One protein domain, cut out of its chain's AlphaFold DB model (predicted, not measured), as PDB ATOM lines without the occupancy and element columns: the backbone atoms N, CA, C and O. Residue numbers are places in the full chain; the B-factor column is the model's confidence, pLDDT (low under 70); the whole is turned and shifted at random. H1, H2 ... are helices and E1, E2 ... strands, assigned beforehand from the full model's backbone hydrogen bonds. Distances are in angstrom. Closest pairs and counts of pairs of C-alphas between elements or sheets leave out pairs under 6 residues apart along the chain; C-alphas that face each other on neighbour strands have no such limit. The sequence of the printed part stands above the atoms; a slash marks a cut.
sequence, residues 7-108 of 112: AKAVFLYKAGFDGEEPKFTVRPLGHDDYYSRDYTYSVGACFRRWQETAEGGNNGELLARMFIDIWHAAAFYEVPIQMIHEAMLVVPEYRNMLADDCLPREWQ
ATOM      1  N   ALA A   7     -15.066  -9.425   6.365       56.84
ATOM      2  CA  ALA A   7     -14.420  -8.218   5.836       56.84
ATOM      3  C   ALA A   7     -15.226  -6.921   6.055       56.84
ATOM      4  O   ALA A   7     -14.714  -5.823   5.876       56.84
ATOM      5  N   LYS A   8     -16.504  -7.049   6.414       60.69
ATOM      6  CA  LYS A   8     -17.433  -5.965   6.736       60.69
ATOM      7  C   LYS A   8     -17.923  -6.059   8.183       60.69
ATOM      8  O   LYS A   8     -18.918  -5.422   8.512       60.69
ATOM      9  N   ALA A   9     -17.287  -6.872   9.024       62.69
ATOM     10  CA  ALA A   9     -17.655  -7.032  10.420       62.69
ATOM     11  C   ALA A   9     -16.775  -6.147  11.304       62.69
ATOM     12  O   ALA A   9     -15.550  -6.154  11.208       62.69
ATOM     13  N   VAL A  10     -17.423  -5.402  12.189       65.06
ATOM     14  CA  VAL A  10     -16.806  -4.603  13.240       65.06
ATOM     15  C   VAL A  10     -17.081  -5.295  14.565       65.06
ATOM     16  O   VAL A  10     -18.234  -5.509  14.948       65.06
ATOM     17  N   PHE A  11     -16.004  -5.650  15.258       67.75
ATOM     18  CA  PHE A  11     -16.059  -6.162  16.618       67.75
ATOM     19  C   PHE A  11     -16.082  -4.978  17.580       67.75
ATOM     20  O   PHE A  11     -15.250  -4.073  17.456       67.75
ATOM     21  N   LEU A  12     -17.058  -4.987  18.490       67.19
ATOM     22  CA  LEU A  12     -17.338  -3.976  19.510       67.19
ATOM     23  C   LEU A  12     -17.198  -4.605  20.900       67.19
ATOM     24  O   LEU A  12     -17.963  -5.503  21.242       67.19
ATOM     25  N   TYR A  13     -16.244  -4.132  21.696       65.56
ATOM     26  CA  TYR A  13     -15.994  -4.547  23.069       65.56
ATOM     27  C   TYR A  13     -16.106  -3.349  24.011       65.56
ATOM     28  O   TYR A  13     -15.391  -2.357  23.860       65.56
ATOM     29  N   LYS A  14     -17.010  -3.454  24.985       67.19
ATOM     30  CA  LYS A  14     -17.135  -2.538  26.117       67.19
ATOM     31  C   LYS A  14     -16.630  -3.274  27.346       67.19
ATOM     32  O   LYS A  14     -17.194  -4.302  27.707       67.19
ATOM     33  N   ALA A  15     -15.598  -2.736  27.991       60.97
ATOM     34  CA  ALA A  15     -14.972  -3.371  29.152       60.97
ATOM     35  C   ALA A  15     -15.896  -3.471  30.382       60.97
ATOM     36  O   ALA A  15     -15.616  -4.270  31.265       60.97
ATOM     37  N   GLY A  16     -16.997  -2.707  30.412       63.22
ATOM     38  CA  GLY A  16     -17.866  -2.574  31.581       63.22
ATOM     39  C   GLY A  16     -17.209  -1.681  32.637       63.22
ATOM     40  O   GLY A  16     -16.103  -1.949  33.092       63.22
ATOM     41  N   PHE A  17     -17.864  -0.581  33.000       59.53
ATOM     42  CA  PHE A  17     -17.433   0.312  34.081       59.53
ATOM     43  C   PHE A  17     -18.631   0.586  34.997       59.53
ATOM     44  O   PHE A  17     -19.774   0.381  34.592       59.53
ATOM     45  N   ASP A  18     -18.373   1.003  36.239       63.22
ATOM     46  CA  ASP A  18     -19.404   1.392  37.218       63.22
ATOM     47  C   ASP A  18     -20.480   0.322  37.498       63.22
ATOM     48  O   ASP A  18     -21.654   0.622  37.706       63.22
ATOM     49  N   GLY A  19     -20.073  -0.952  37.529       64.19
ATOM     50  CA  GLY A  19     -20.966  -2.081  37.812       64.19
ATOM     51  C   GLY A  19     -21.686  -2.650  36.587       64.19
ATOM     52  O   GLY A  19     -22.466  -3.590  36.736       64.19
ATOM     53  N   GLU A  20     -21.420  -2.138  35.381       73.69
ATOM     54  CA  GLU A  20     -21.852  -2.795  34.148       73.69
ATOM     55  C   GLU A  20     -20.973  -4.005  33.809       73.69
ATOM     56  O   GLU A  20     -19.746  -3.941  33.880       73.69
ATOM     57  N   GLU A  21     -21.603  -5.095  33.365       75.31
ATOM     58  CA  GLU A  21     -20.881  -6.240  32.813       75.31
ATOM     59  C   GLU A  21     -20.218  -5.891  31.467       75.31
ATOM     60  O   GLU A  21     -20.787  -5.120  30.677       75.31
ATOM     61  N   PRO A  22     -19.048  -6.484  31.162       73.62
ATOM     62  CA  PRO A  22     -18.434  -6.374  29.847       73.62
ATOM     63  C   PRO A  22     -19.397  -6.830  28.745       73.62
ATOM     64  O   PRO A  22     -20.094  -7.837  28.882       73.62
ATOM     65  N   LYS A  23     -19.426  -6.112  27.618       70.81
ATOM     66  CA  LYS A  23     -20.295  -6.433  26.476       70.81
ATOM     67  C   LYS A  23     -19.484  -6.596  25.205       70.81
ATOM     68  O   LYS A  23     -18.656  -5.755  24.873       70.81
ATOM     69  N   PHE A  24     -19.797  -7.651  24.463       69.75
ATOM     70  CA  PHE A  24     -19.254  -7.909  23.137       69.75
ATOM     71  C   PHE A  24     -20.377  -7.915  22.102       69.75
ATOM     72  O   PHE A  24     -21.407  -8.564  22.295       69.75
ATOM     73  N   THR A  25     -20.197  -7.197  20.996       72.69
ATOM     74  CA  THR A  25     -21.157  -7.185  19.892       72.69
ATOM     75  C   THR A  25     -20.438  -7.180  18.545       72.69
ATOM     76  O   THR A  25     -19.332  -6.662  18.418       72.69
ATOM     77  N   VAL A  26     -21.078  -7.756  17.528       69.81
ATOM     78  CA  VAL A  26     -20.616  -7.696  16.135       69.81
ATOM     79  C   VAL A  26     -21.613  -6.869  15.338       69.81
ATOM     80  O   VAL A  26     -22.833  -7.057  15.469       69.81
ATOM     81  N   ARG A  27     -21.110  -5.933  14.534       72.38
ATOM     82  CA  ARG A  27     -21.927  -5.027  13.720       72.38
ATOM     83  C   ARG A  27     -21.389  -4.900  12.295       72.38
ATOM     84  O   ARG A  27     -20.208  -5.161  12.074       72.38
ATOM     85  N   PRO A  28     -22.238  -4.541  11.318       68.38
ATOM     86  CA  PRO A  28     -21.771  -4.208   9.982       68.38
ATOM     87  C   PRO A  28     -20.930  -2.925  10.002       68.38
ATOM     88  O   PRO A  28     -21.258  -1.966  10.697       68.38
ATOM     89  N   LEU A  29     -19.875  -2.913   9.202       60.53
ATOM     90  CA  LEU A  29     -19.027  -1.765   8.896       60.53
ATOM     91  C   LEU A  29     -19.828  -0.647   8.193       60.53
ATOM     92  O   LEU A  29     -20.664  -0.944   7.340       60.53
ATOM     93  N   GLY A  30     -19.529   0.624   8.501       55.38
ATOM     94  CA  GLY A  30     -20.121   1.800   7.828       55.38
ATOM     95  C   GLY A  30     -21.423   2.322   8.444       55.38
ATOM     96  O   GLY A  30     -22.151   3.083   7.818       55.38
ATOM     97  N   HIS A  31     -21.735   1.899   9.663       60.38
ATOM     98  CA  HIS A  31     -22.917   2.333  10.390       60.38
ATOM     99  C   HIS A  31     -22.444   3.337  11.463       60.38
ATOM    100  O   HIS A  31     -21.702   2.972  12.370       60.38
ATOM    101  N   ASP A  32     -22.786   4.620  11.304       53.19
ATOM    102  CA  ASP A  32     -22.159   5.736  12.041       53.19
ATOM    103  C   ASP A  32     -22.469   5.781  13.546       53.19
ATOM    104  O   ASP A  32     -21.700   6.346  14.322       53.19
ATOM    105  N   ASP A  33     -23.552   5.139  13.979       54.41
ATOM    106  CA  ASP A  33     -24.050   5.231  15.359       54.41
ATOM    107  C   ASP A  33     -23.262   4.381  16.378       54.41
ATOM    108  O   ASP A  33     -23.560   4.409  17.572       54.41
ATOM    109  N   TYR A  34     -22.276   3.591  15.933       54.91
ATOM    110  CA  TYR A  34     -21.627   2.562  16.765       54.91
ATOM    111  C   TYR A  34     -20.191   2.897  17.190       54.91
ATOM    112  O   TYR A  34     -19.602   2.162  17.983       54.91
ATOM    113  N   TYR A  35     -19.649   4.019  16.715       56.94
ATOM    114  CA  TYR A  35     -18.352   4.572  17.117       56.94
ATOM    115  C   TYR A  35     -18.539   5.483  18.342       56.94
ATOM    116  O   TYR A  35     -18.323   6.685  18.258       56.94
ATOM    117  N   SER A  36     -19.103   4.928  19.422       56.31
ATOM    118  CA  SER A  36     -19.295   5.617  20.708       56.31
ATOM    119  C   SER A  36     -18.065   5.429  21.603       56.31
ATOM    120  O   SER A  36     -17.463   4.351  21.595       56.31
ATOM    121  N   ARG A  37     -17.799   6.402  22.494       56.66
ATOM    122  CA  ARG A  37     -16.816   6.323  23.602       56.66
ATOM    123  C   ARG A  37     -16.974   5.078  24.471       56.66
ATOM    124  O   ARG A  37     -16.058   4.701  25.192       56.66
ATOM    125  N   ASP A  38     -18.140   4.441  24.429       57.69
ATOM    126  CA  ASP A  38     -18.393   3.170  25.103       57.69
ATOM    127  C   ASP A  38     -17.518   2.013  24.582       57.69
ATOM    128  O   ASP A  38     -17.389   0.996  25.265       57.69
ATOM    129  N   TYR A  39     -16.910   2.155  23.398       63.94
ATOM    130  CA  TYR A  39     -16.140   1.115  22.708       63.94
ATOM    131  C   TYR A  39     -14.709   1.558  22.355       63.94
ATOM    132  O   TYR A  39     -14.125   1.030  21.412       63.94
ATOM    133  N   THR A  40     -14.119   2.482  23.127       65.69
ATOM    134  CA  THR A  40     -12.758   3.041  22.932       65.69
ATOM    135  C   THR A  40     -11.665   1.992  22.723       65.69
ATOM    136  O   THR A  40     -10.676   2.250  22.047       65.69
ATOM    137  N   TYR A  41     -11.849   0.792  23.275       66.25
ATOM    138  CA  TYR A  41     -10.907  -0.321  23.160       66.25
ATOM    139  C   TYR A  41     -11.390  -1.403  22.204       66.25
ATOM    140  O   TYR A  41     -11.109  -2.581  22.424       66.25
ATOM    141  N   SER A  42     -12.158  -1.035  21.181       65.56
ATOM    142  CA  SER A  42     -12.698  -1.999  20.242       65.56
ATOM    143  C   SER A  42     -12.182  -1.842  18.827       65.56
ATOM    144  O   SER A  42     -12.317  -0.782  18.227       65.56
ATOM    145  N   VAL A  43     -11.710  -2.959  18.261       64.06
ATOM    146  CA  VAL A  43     -11.015  -3.035  16.969       64.06
ATOM    147  C   VAL A  43     -11.724  -2.209  15.899       64.06
ATOM    148  O   VAL A  43     -11.125  -1.334  15.285       64.06
ATOM    149  N   GLY A  44     -13.014  -2.466  15.676       61.41
ATOM    150  CA  GLY A  44     -13.733  -1.800  14.597       61.41
ATOM    151  C   GLY A  44     -14.369  -0.464  14.984       61.41
ATOM    152  O   GLY A  44     -14.744   0.266  14.080       61.41
ATOM    153  N   ALA A  45     -14.459  -0.117  16.275       58.91
ATOM    154  CA  ALA A  45     -14.848   1.236  16.695       58.91
ATOM    155  C   ALA A  45     -13.671   2.215  16.550       58.91
ATOM    156  O   ALA A  45     -13.844   3.374  16.185       58.91
ATOM    157  N   CYS A  46     -12.459   1.712  16.794       65.38
ATOM    158  CA  CYS A  46     -11.232   2.471  16.675       65.38
ATOM    159  C   CYS A  46     -10.978   2.880  15.228       65.38
ATOM    160  O   CYS A  46     -10.719   4.041  14.984       65.38
ATOM    161  N   PHE A  47     -11.093   2.003  14.235       67.75
ATOM    162  CA  PHE A  47     -10.793   2.396  12.857       67.75
ATOM    163  C   PHE A  47     -12.031   2.970  12.152       67.75
ATOM    164  O   PHE A  47     -12.676   2.281  11.369       67.75
ATOM    165  N   ARG A  48     -12.360   4.246  12.390       63.50
ATOM    166  CA  ARG A  48     -13.373   4.976  11.591       63.50
ATOM    167  C   ARG A  48     -12.759   5.617  10.343       63.50
ATOM    168  O   ARG A  48     -13.344   5.575   9.268       63.50
ATOM    169  N   ARG A  49     -11.535   6.142  10.465       58.06
ATOM    170  CA  ARG A  49     -10.879   6.965   9.428       58.06
ATOM    171  C   ARG A  49     -10.017   6.177   8.438       58.06
ATOM    172  O   ARG A  49      -9.424   6.755   7.529       58.06
ATOM    173  N   TRP A  50      -9.933   4.853   8.573       60.59
ATOM    174  CA  TRP A  50      -9.214   4.034   7.588       60.59
ATOM    175  C   TRP A  50      -9.906   4.022   6.219       60.59
ATOM    176  O   TRP A  50      -9.238   3.923   5.196       60.59
ATOM    177  N   GLN A  51     -11.237   4.162   6.197       55.38
ATOM    178  CA  GLN A  51     -12.009   4.296   4.961       55.38
ATOM    179  C   GLN A  51     -11.759   5.655   4.296       55.38
ATOM    180  O   GLN A  51     -11.579   5.713   3.087       55.38
ATOM    181  N   GLU A  52     -11.636   6.725   5.090       57.66
ATOM    182  CA  GLU A  52     -11.251   8.064   4.613       57.66
ATOM    183  C   GLU A  52      -9.818   8.076   4.048       57.66
ATOM    184  O   GLU A  52      -9.531   8.747   3.063       57.66
ATOM    185  N   THR A  53      -8.906   7.291   4.632       51.81
ATOM    186  CA  THR A  53      -7.536   7.124   4.111       51.81
ATOM    187  C   THR A  53      -7.447   6.138   2.941       51.81
ATOM    188  O   THR A  53      -6.478   6.194   2.181       51.81
ATOM    189  N   ALA A  54      -8.451   5.277   2.739       49.09
ATOM    190  CA  ALA A  54      -8.542   4.374   1.590       49.09
ATOM    191  C   ALA A  54      -8.921   5.100   0.286       49.09
ATOM    192  O   ALA A  54      -8.562   4.623  -0.791       49.09
ATOM    193  N   GLU A  55      -9.542   6.286   0.354       49.81
ATOM    194  CA  GLU A  55      -9.774   7.142  -0.826       49.81
ATOM    195  C   GLU A  55      -8.455   7.604  -1.494       49.81
ATOM    196  O   GLU A  55      -8.458   7.999  -2.659       49.81
ATOM    197  N   GLY A  56      -7.309   7.477  -0.805       49.00
ATOM    198  CA  GLY A  56      -5.960   7.730  -1.331       49.00
ATOM    199  C   GLY A  56      -5.160   6.490  -1.772       49.00
ATOM    200  O   GLY A  56      -4.018   6.645  -2.210       49.00
ATOM    201  N   GLY A  57      -5.713   5.271  -1.667       56.25
ATOM    202  CA  GLY A  57      -5.082   4.009  -2.092       56.25
ATOM    203  C   GLY A  57      -5.044   2.895  -1.028       56.25
ATOM    204  O   GLY A  57      -5.342   3.111   0.145       56.25
ATOM    205  N   ASN A  58      -4.608   1.692  -1.441       62.03
ATOM    206  CA  ASN A  58      -4.590   0.431  -0.662       62.03
ATOM    207  C   ASN A  58      -3.861   0.479   0.703       62.03
ATOM    208  O   ASN A  58      -3.951  -0.469   1.482       62.03
ATOM    209  N   ASN A  59      -3.119   1.548   1.007       69.44
ATOM    210  CA  ASN A  59      -2.339   1.662   2.239       69.44
ATOM    211  C   ASN A  59      -3.207   1.825   3.494       69.44
ATOM    212  O   ASN A  59      -2.853   1.267   4.528       69.44
ATOM    213  N   GLY A  60      -4.334   2.544   3.424       70.00
ATOM    214  CA  GLY A  60      -5.227   2.716   4.581       70.00
ATOM    215  C   GLY A  60      -5.853   1.392   5.029       70.00
ATOM    216  O   GLY A  60      -5.862   1.068   6.216       70.00
ATOM    217  N   GLU A  61      -6.288   0.574   4.070       72.56
ATOM    218  CA  GLU A  61      -6.796  -0.778   4.325       72.56
ATOM    219  C   GLU A  61      -5.702  -1.710   4.860       72.56
ATOM    220  O   GLU A  61      -5.927  -2.429   5.835       72.56
ATOM    221  N   LEU A  62      -4.503  -1.672   4.267       73.88
ATOM    222  CA  LEU A  62      -3.376  -2.483   4.721       73.88
ATOM    223  C   LEU A  62      -2.994  -2.154   6.170       73.88
ATOM    224  O   LEU A  62      -2.849  -3.066   6.982       73.88
ATOM    225  N   LEU A  63      -2.877  -0.867   6.508       77.06
ATOM    226  CA  LEU A  63      -2.562  -0.419   7.866       77.06
ATOM    227  C   LEU A  63      -3.659  -0.812   8.859       77.06
ATOM    228  O   LEU A  63      -3.351  -1.301   9.946       77.06
ATOM    229  N   ALA A  64      -4.934  -0.677   8.477       75.69
ATOM    230  CA  ALA A  64      -6.053  -1.072   9.331       75.69
ATOM    231  C   ALA A  64      -5.970  -2.564   9.633       75.69
ATOM    232  O   ALA A  64      -6.051  -2.975  10.787       75.69
ATOM    233  N   ARG A  65      -5.724  -3.372   8.599       76.00
ATOM    234  CA  ARG A  65      -5.582  -4.818   8.735       76.00
ATOM    235  C   ARG A  65      -4.393  -5.211   9.605       76.00
ATOM    236  O   ARG A  65      -4.552  -6.065  10.467       76.00
ATOM    237  N   MET A  66      -3.248  -4.545   9.457       80.56
ATOM    238  CA  MET A  66      -2.089  -4.768  10.326       80.56
ATOM    239  C   MET A  66      -2.414  -4.502  11.801       80.56
ATOM    240  O   MET A  66      -2.045  -5.296  12.665       80.56
ATOM    241  N   PHE A  67      -3.123  -3.415  12.116       81.56
ATOM    242  CA  PHE A  67      -3.490  -3.129  13.502       81.56
ATOM    243  C   PHE A  67      -4.574  -4.069  14.038       81.56
ATOM    244  O   PHE A  67      -4.507  -4.468  15.200       81.56
ATOM    245  N   ILE A  68      -5.526  -4.478  13.196       78.44
ATOM    246  CA  ILE A  68      -6.488  -5.539  13.516       78.44
ATOM    247  C   ILE A  68      -5.747  -6.835  13.879       78.44
ATOM    248  O   ILE A  68      -6.061  -7.459  14.890       78.44
ATOM    249  N   ASP A  69      -4.729  -7.216  13.106       80.06
ATOM    250  CA  ASP A  69      -3.944  -8.427  13.358       80.06
ATOM    251  C   ASP A  69      -3.139  -8.336  14.663       80.06
ATOM    252  O   ASP A  69      -3.078  -9.315  15.410       80.06
ATOM    253  N   ILE A  70      -2.593  -7.161  15.001       81.69
ATOM    254  CA  ILE A  70      -1.960  -6.916  16.311       81.69
ATOM    255  C   ILE A  70      -2.961  -7.158  17.445       81.69
ATOM    256  O   ILE A  70      -2.633  -7.809  18.436       81.69
ATOM    257  N   TRP A  71      -4.190  -6.668  17.296       78.19
ATOM    258  CA  TRP A  71      -5.242  -6.837  18.297       78.19
ATOM    259  C   TRP A  71      -5.713  -8.292  18.409       78.19
ATOM    260  O   TRP A  71      -5.951  -8.776  19.514       78.19
ATOM    261  N   HIS A  72      -5.795  -9.021  17.294       75.12
ATOM    262  CA  HIS A  72      -6.080 -10.456  17.304       75.12
ATOM    263  C   HIS A  72      -4.969 -11.261  17.982       75.12
ATOM    264  O   HIS A  72      -5.263 -12.135  18.796       75.12
ATOM    265  N   ALA A  73      -3.703 -10.966  17.680       76.88
ATOM    266  CA  ALA A  73      -2.570 -11.616  18.331       76.88
ATOM    267  C   ALA A  73      -2.595 -11.356  19.842       76.88
ATOM    268  O   ALA A  73      -2.462 -12.279  20.638       76.88
ATOM    269  N   ALA A  74      -2.850 -10.114  20.242       79.69
ATOM    270  CA  ALA A  74      -3.049  -9.745  21.632       79.69
ATOM    271  C   ALA A  74      -4.162 -10.543  22.323       79.69
ATOM    272  O   ALA A  74      -3.943 -11.062  23.414       79.69
ATOM    273  N   ALA A  75      -5.326 -10.671  21.682       73.25
ATOM    274  CA  ALA A  75      -6.427 -11.470  22.208       73.25
ATOM    275  C   ALA A  75      -6.039 -12.951  22.349       73.25
ATOM    276  O   ALA A  75      -6.377 -13.577  23.349       73.25
ATOM    277  N   PHE A  76      -5.289 -13.498  21.386       77.00
ATOM    278  CA  PHE A  76      -4.780 -14.872  21.439       77.00
ATOM    279  C   PHE A  76      -3.820 -15.104  22.614       77.00
ATOM    280  O   PHE A  76      -3.853 -16.164  23.230       77.00
ATOM    281  N   TYR A  77      -2.989 -14.113  22.944       83.75
ATOM    282  CA  TYR A  77      -2.082 -14.152  24.095       83.75
ATOM    283  C   TYR A  77      -2.708 -13.613  25.392       83.75
ATOM    284  O   TYR A  77      -1.982 -13.375  26.354       83.75
ATOM    285  N   GLU A  78      -4.028 -13.401  25.421       81.94
ATOM    286  CA  GLU A  78      -4.775 -12.890  26.580       81.94
ATOM    287  C   GLU A  78      -4.235 -11.554  27.130       81.94
ATOM    288  O   GLU A  78      -4.358 -11.240  28.315       81.94
ATOM    289  N   VAL A  79      -3.636 -10.734  26.264       81.69
ATOM    290  CA  VAL A  79      -3.126  -9.419  26.647       81.69
ATOM    291  C   VAL A  79      -4.306  -8.447  26.782       81.69
ATOM    292  O   VAL A  79      -5.108  -8.332  25.848       81.69
ATOM    293  N   PRO A  80      -4.427  -7.705  27.901       80.81
ATOM    294  CA  PRO A  80      -5.513  -6.749  28.089       80.81
ATOM    295  C   PRO A  80      -5.544  -5.699  26.978       80.81
ATOM    296  O   PRO A  80      -4.585  -4.949  26.797       80.81
ATOM    297  N   ILE A  81      -6.667  -5.600  26.266       73.81
ATOM    298  CA  ILE A  81      -6.797  -4.756  25.067       73.81
ATOM    299  C   ILE A  81      -6.498  -3.269  25.318       73.81
ATOM    300  O   ILE A  81      -5.968  -2.578  24.451       73.81
ATOM    301  N   GLN A  82      -6.760  -2.801  26.538       77.62
ATOM    302  CA  GLN A  82      -6.433  -1.455  27.009       77.62
ATOM    303  C   GLN A  82      -4.926  -1.183  26.944       77.62
ATOM    304  O   GLN A  82      -4.509  -0.150  26.430       77.62
ATOM    305  N   MET A  83      -4.111  -2.146  27.379       83.12
ATOM    306  CA  MET A  83      -2.655  -2.031  27.388       83.12
ATOM    307  C   MET A  83      -2.083  -1.965  25.966       83.12
ATOM    308  O   MET A  83      -1.158  -1.199  25.711       83.12
ATOM    309  N   ILE A  84      -2.648  -2.724  25.019       83.12
ATOM    310  CA  ILE A  84      -2.264  -2.610  23.602       83.12
ATOM    311  C   ILE A  84      -2.671  -1.258  23.046       83.12
ATOM    312  O   ILE A  84      -1.857  -0.617  22.396       83.12
ATOM    313  N   HIS A  85      -3.907  -0.820  23.293       82.00
ATOM    314  CA  HIS A  85      -4.371   0.479  22.821       82.00
ATOM    315  C   HIS A  85      -3.438   1.600  23.296       82.00
ATOM    316  O   HIS A  85      -2.931   2.349  22.466       82.00
ATOM    317  N   GLU A  86      -3.123   1.647  24.593       84.31
ATOM    318  CA  GLU A  86      -2.197   2.624  25.174       84.31
ATOM    319  C   GLU A  86      -0.788   2.537  24.575       84.31
ATOM    320  O   GLU A  86      -0.215   3.559  24.199       84.31
ATOM    321  N   ALA A  87      -0.240   1.328  24.418       86.81
ATOM    322  CA  ALA A  87       1.076   1.138  23.812       86.81
ATOM    323  C   ALA A  87       1.109   1.599  22.346       86.81
ATOM    324  O   ALA A  87       2.087   2.196  21.900       86.81
ATOM    325  N   MET A  88       0.033   1.356  21.597       86.31
ATOM    326  CA  MET A  88      -0.075   1.704  20.181       86.31
ATOM    327  C   MET A  88      -0.270   3.204  19.946       86.31
ATOM    328  O   MET A  88       0.037   3.682  18.853       86.31
ATOM    329  N   LEU A  89      -0.697   3.976  20.956       86.19
ATOM    330  CA  LEU A  89      -0.825   5.433  20.846       86.19
ATOM    331  C   LEU A  89       0.491   6.131  20.512       86.19
ATOM    332  O   LEU A  89       0.438   7.248  20.023       86.19
ATOM    333  N   VAL A  90       1.663   5.515  20.701       87.88
ATOM    334  CA  VAL A  90       2.943   6.118  20.281       87.88
ATOM    335  C   VAL A  90       3.112   6.154  18.756       87.88
ATOM    336  O   VAL A  90       3.857   6.993  18.250       87.88
ATOM    337  N   VAL A  91       2.386   5.308  18.015       87.50
ATOM    338  CA  VAL A  91       2.450   5.194  16.550       87.50
ATOM    339  C   VAL A  91       1.512   6.228  15.901       87.50
ATOM    340  O   VAL A  91       0.293   6.128  16.068       87.50
ATOM    341  N   PRO A  92       2.022   7.224  15.149       85.25
ATOM    342  CA  PRO A  92       1.190   8.273  14.552       85.25
ATOM    343  C   PRO A  92       0.130   7.746  13.578       85.25
ATOM    344  O   PRO A  92      -0.997   8.233  13.565       85.25
ATOM    345  N   GLU A  93       0.458   6.728  12.784       81.38
ATOM    346  CA  GLU A  93      -0.459   6.092  11.838       81.38
ATOM    347  C   GLU A  93      -1.654   5.488  12.573       81.38
ATOM    348  O   GLU A  93      -2.796   5.716  12.186       81.38
ATOM    349  N   TYR A  94      -1.400   4.803  13.691       81.56
ATOM    350  CA  TYR A  94      -2.456   4.288  14.553       81.56
ATOM    351  C   TYR A  94      -3.332   5.432  15.071       81.56
ATOM    352  O   TYR A  94      -4.548   5.411  14.868       81.56
ATOM    353  N   ARG A  95      -2.717   6.487  15.638       83.69
ATOM    354  CA  ARG A  95      -3.439   7.673  16.128       83.69
ATOM    355  C   ARG A  95      -4.284   8.333  15.052       83.69
ATOM    356  O   ARG A  95      -5.366   8.793  15.381       83.69
ATOM    357  N   ASN A  96      -3.845   8.392  13.800       78.19
ATOM    358  CA  ASN A  96      -4.591   9.028  12.709       78.19
ATOM    359  C   ASN A  96      -5.788   8.200  12.239       78.19
ATOM    360  O   ASN A  96      -6.776   8.758  11.765       78.19
ATOM    361  N   MET A  97      -5.725   6.884  12.412       76.94
ATOM    362  CA  MET A  97      -6.790   5.978  11.995       76.94
ATOM    363  C   MET A  97      -7.900   5.824  13.037       76.94
ATOM    364  O   MET A  97      -8.984   5.356  12.684       76.94
ATOM    365  N   LEU A  98      -7.650   6.243  14.287       77.12
ATOM    366  CA  LEU A  98      -8.638   6.189  15.367       77.12
ATOM    367  C   LEU A  98      -9.931   6.980  15.036       77.12
ATOM    368  O   LEU A  98      -9.922   7.954  14.281       77.12
ATOM    369  N   ALA A  99     -11.066   6.634  15.627       74.25
ATOM    370  CA  ALA A  99     -12.199   7.543  15.716       74.25
ATOM    371  C   ALA A  99     -11.843   8.673  16.701       74.25
ATOM    372  O   ALA A  99     -11.026   8.473  17.601       74.25
ATOM    373  N   ASP A 100     -12.394   9.876  16.515       74.38
ATOM    374  CA  ASP A 100     -12.050  11.043  17.353       74.38
ATOM    375  C   ASP A 100     -12.311  10.807  18.843       74.38
ATOM    376  O   ASP A 100     -11.605  11.309  19.715       74.38
ATOM    377  N   ASP A 101     -13.338  10.026  19.138       71.56
ATOM    378  CA  ASP A 101     -13.763   9.671  20.479       71.56
ATOM    379  C   ASP A 101     -12.965   8.503  21.081       71.56
ATOM    380  O   ASP A 101     -12.944   8.361  22.303       71.56
ATOM    381  N   CYS A 102     -12.264   7.735  20.238       76.00
ATOM    382  CA  CYS A 102     -11.288   6.719  20.628       76.00
ATOM    383  C   CYS A 102      -9.870   7.290  20.809       76.00
ATOM    384  O   CYS A 102      -8.985   6.581  21.280       76.00
ATOM    385  N   LEU A 103      -9.629   8.545  20.414       79.44
ATOM    386  CA  LEU A 103      -8.349   9.223  20.597       79.44
ATOM    387  C   LEU A 103      -8.348   9.993  21.931       79.44
ATOM    388  O   LEU A 103      -9.181  10.894  22.108       79.44
ATOM    389  N   PRO A 104      -7.412   9.706  22.857       81.25
ATOM    390  CA  PRO A 104      -7.318  10.451  24.107       81.25
ATOM    391  C   PRO A 104      -7.089  11.945  23.872       81.25
ATOM    392  O   PRO A 104      -6.462  12.356  22.892       81.25
ATOM    393  N   ARG A 105      -7.619  12.774  24.777       80.00
ATOM    394  CA  ARG A 105      -7.668  14.240  24.619       80.00
ATOM    395  C   ARG A 105      -6.288  14.857  24.426       80.00
ATOM    396  O   ARG A 105      -6.140  15.800  23.656       80.00
ATOM    397  N   GLU A 106      -5.289  14.305  25.098       84.00
ATOM    398  CA  GLU A 106      -3.886  14.691  25.012       84.00
ATOM    399  C   GLU A 106      -3.238  14.399  23.652       84.00
ATOM    400  O   GLU A 106      -2.108  14.810  23.438       84.00
ATOM    401  N   TRP A 107      -3.924  13.720  22.733       81.38
ATOM    402  CA  TRP A 107      -3.442  13.472  21.373       81.38
ATOM    403  C   TRP A 107      -4.316  14.134  20.300       81.38
ATOM    404  O   TRP A 107      -3.941  14.169  19.129       81.38
ATOM    405  N   GLN A 108      -5.472  14.698  20.672       77.62
ATOM    406  CA  GLN A 108      -6.436  15.273  19.723       77.62
ATOM    407  C   GLN A 108      -5.885  16.482  18.951       77.62
ATOM    408  O   GLN A 108      -6.283  16.703  17.812       77.62
TER     409      GLN A 108
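What this domain is: This is residues 7 to 108 of the 112 residues of an uncharacterized protein of Altererythrobacter sp. HHU K3-1 (UniProt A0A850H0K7). A two-stranded hairpin, E1 and E2, makes one side of the domain, and a group of helices round the long helix H3 makes the other, with the very short helix H1 in the middle between E1 and H3. H4 folds back from one end of H3, H2 is at its other end, H5 crosses near its middle, and H6 lies farthest out, beyond H5. The printed part has 102 residues with two named strands and six named helices, in the order E1, E2, H1, H2, H3, H4, H5, H6; the sheet, E1 - E2, is antiparallel and the class is mixed, helices and strands. The whole is compact, with a radius of gyration of the C-alphas of 13.1 A and spans of 43 by 29 by 28 A.

How they stand to each other: E1, residues 9 to 14, and E2, residues 23 to 28, form an antiparallel hairpin, their directions at 157 degrees. N 12 and O 25 are within hydrogen-bond range at 2.8 A, as are N 27 and O 10 at 2.9 A. The closest C-alphas of E1 and H1, residues 43 to 46, are those of Val 10 and Gly 44, 4.4 A apart. H1 is close to H3, residues 59 to 76, but not clearly touching, with C-alphas 43 and 68 6.2 A apart. H3 is the hub, touching three helices. Its residues 59 to 64 touch H2, residues 50 to 54, closest at the C-alphas of Gly 60 and Ala 54, 4.8 A. Its residues 71 to 75 touch H4, residues 81 to 88, closest at the C-alphas of Ala 74 and Ile 81, 7.1 A; this helical hairpin has a steep tilt of 45 degrees, opposite ways. Its residues 63 to 67 only just touch H5, residues 92 to 97, with 3 pairs of C-alphas within 8 A, the closest those of Phe 67 and Tyr 94 at 7.6 A; the two are about perpendicular, at 83 degrees. H6, residues 105 to 108, is close to H5 but not clearly touching, with C-alphas 107 and 95 7.8 A apart. E1 and H3 are apart. In H2, H3, H4 and H5 every O i to N i+4 pair is within hydrogen-bond range; H1 and H6 are too short for such a pair.

Where its parts are: E1 begins at C-alpha 9, (-17.655, -7.032, 10.420), and is 16.3 A long; E2 is 16.7 A. H3 runs 25.5 A to C-alpha 76 at (-4.780, -14.872, 21.439). H4 is 10.5 A and H5 8.7 A long, while H1, H2 and H6 measure 5.5, 6.0 and 5.2 A. H6 ends at C-alpha 108, (-6.436, 15.273, 19.723).

The domain as a whole: The two C-alphas farthest apart, those of Gly 19 and Gly 57, are 43.4 A apart. The printed part has no cut. The link from E2 to H1, residues 29 to 42, is long. The mean pLDDT of the printed part is 70.6; residues 7 to 19, 24, 26 and 28 to 59 are under 70.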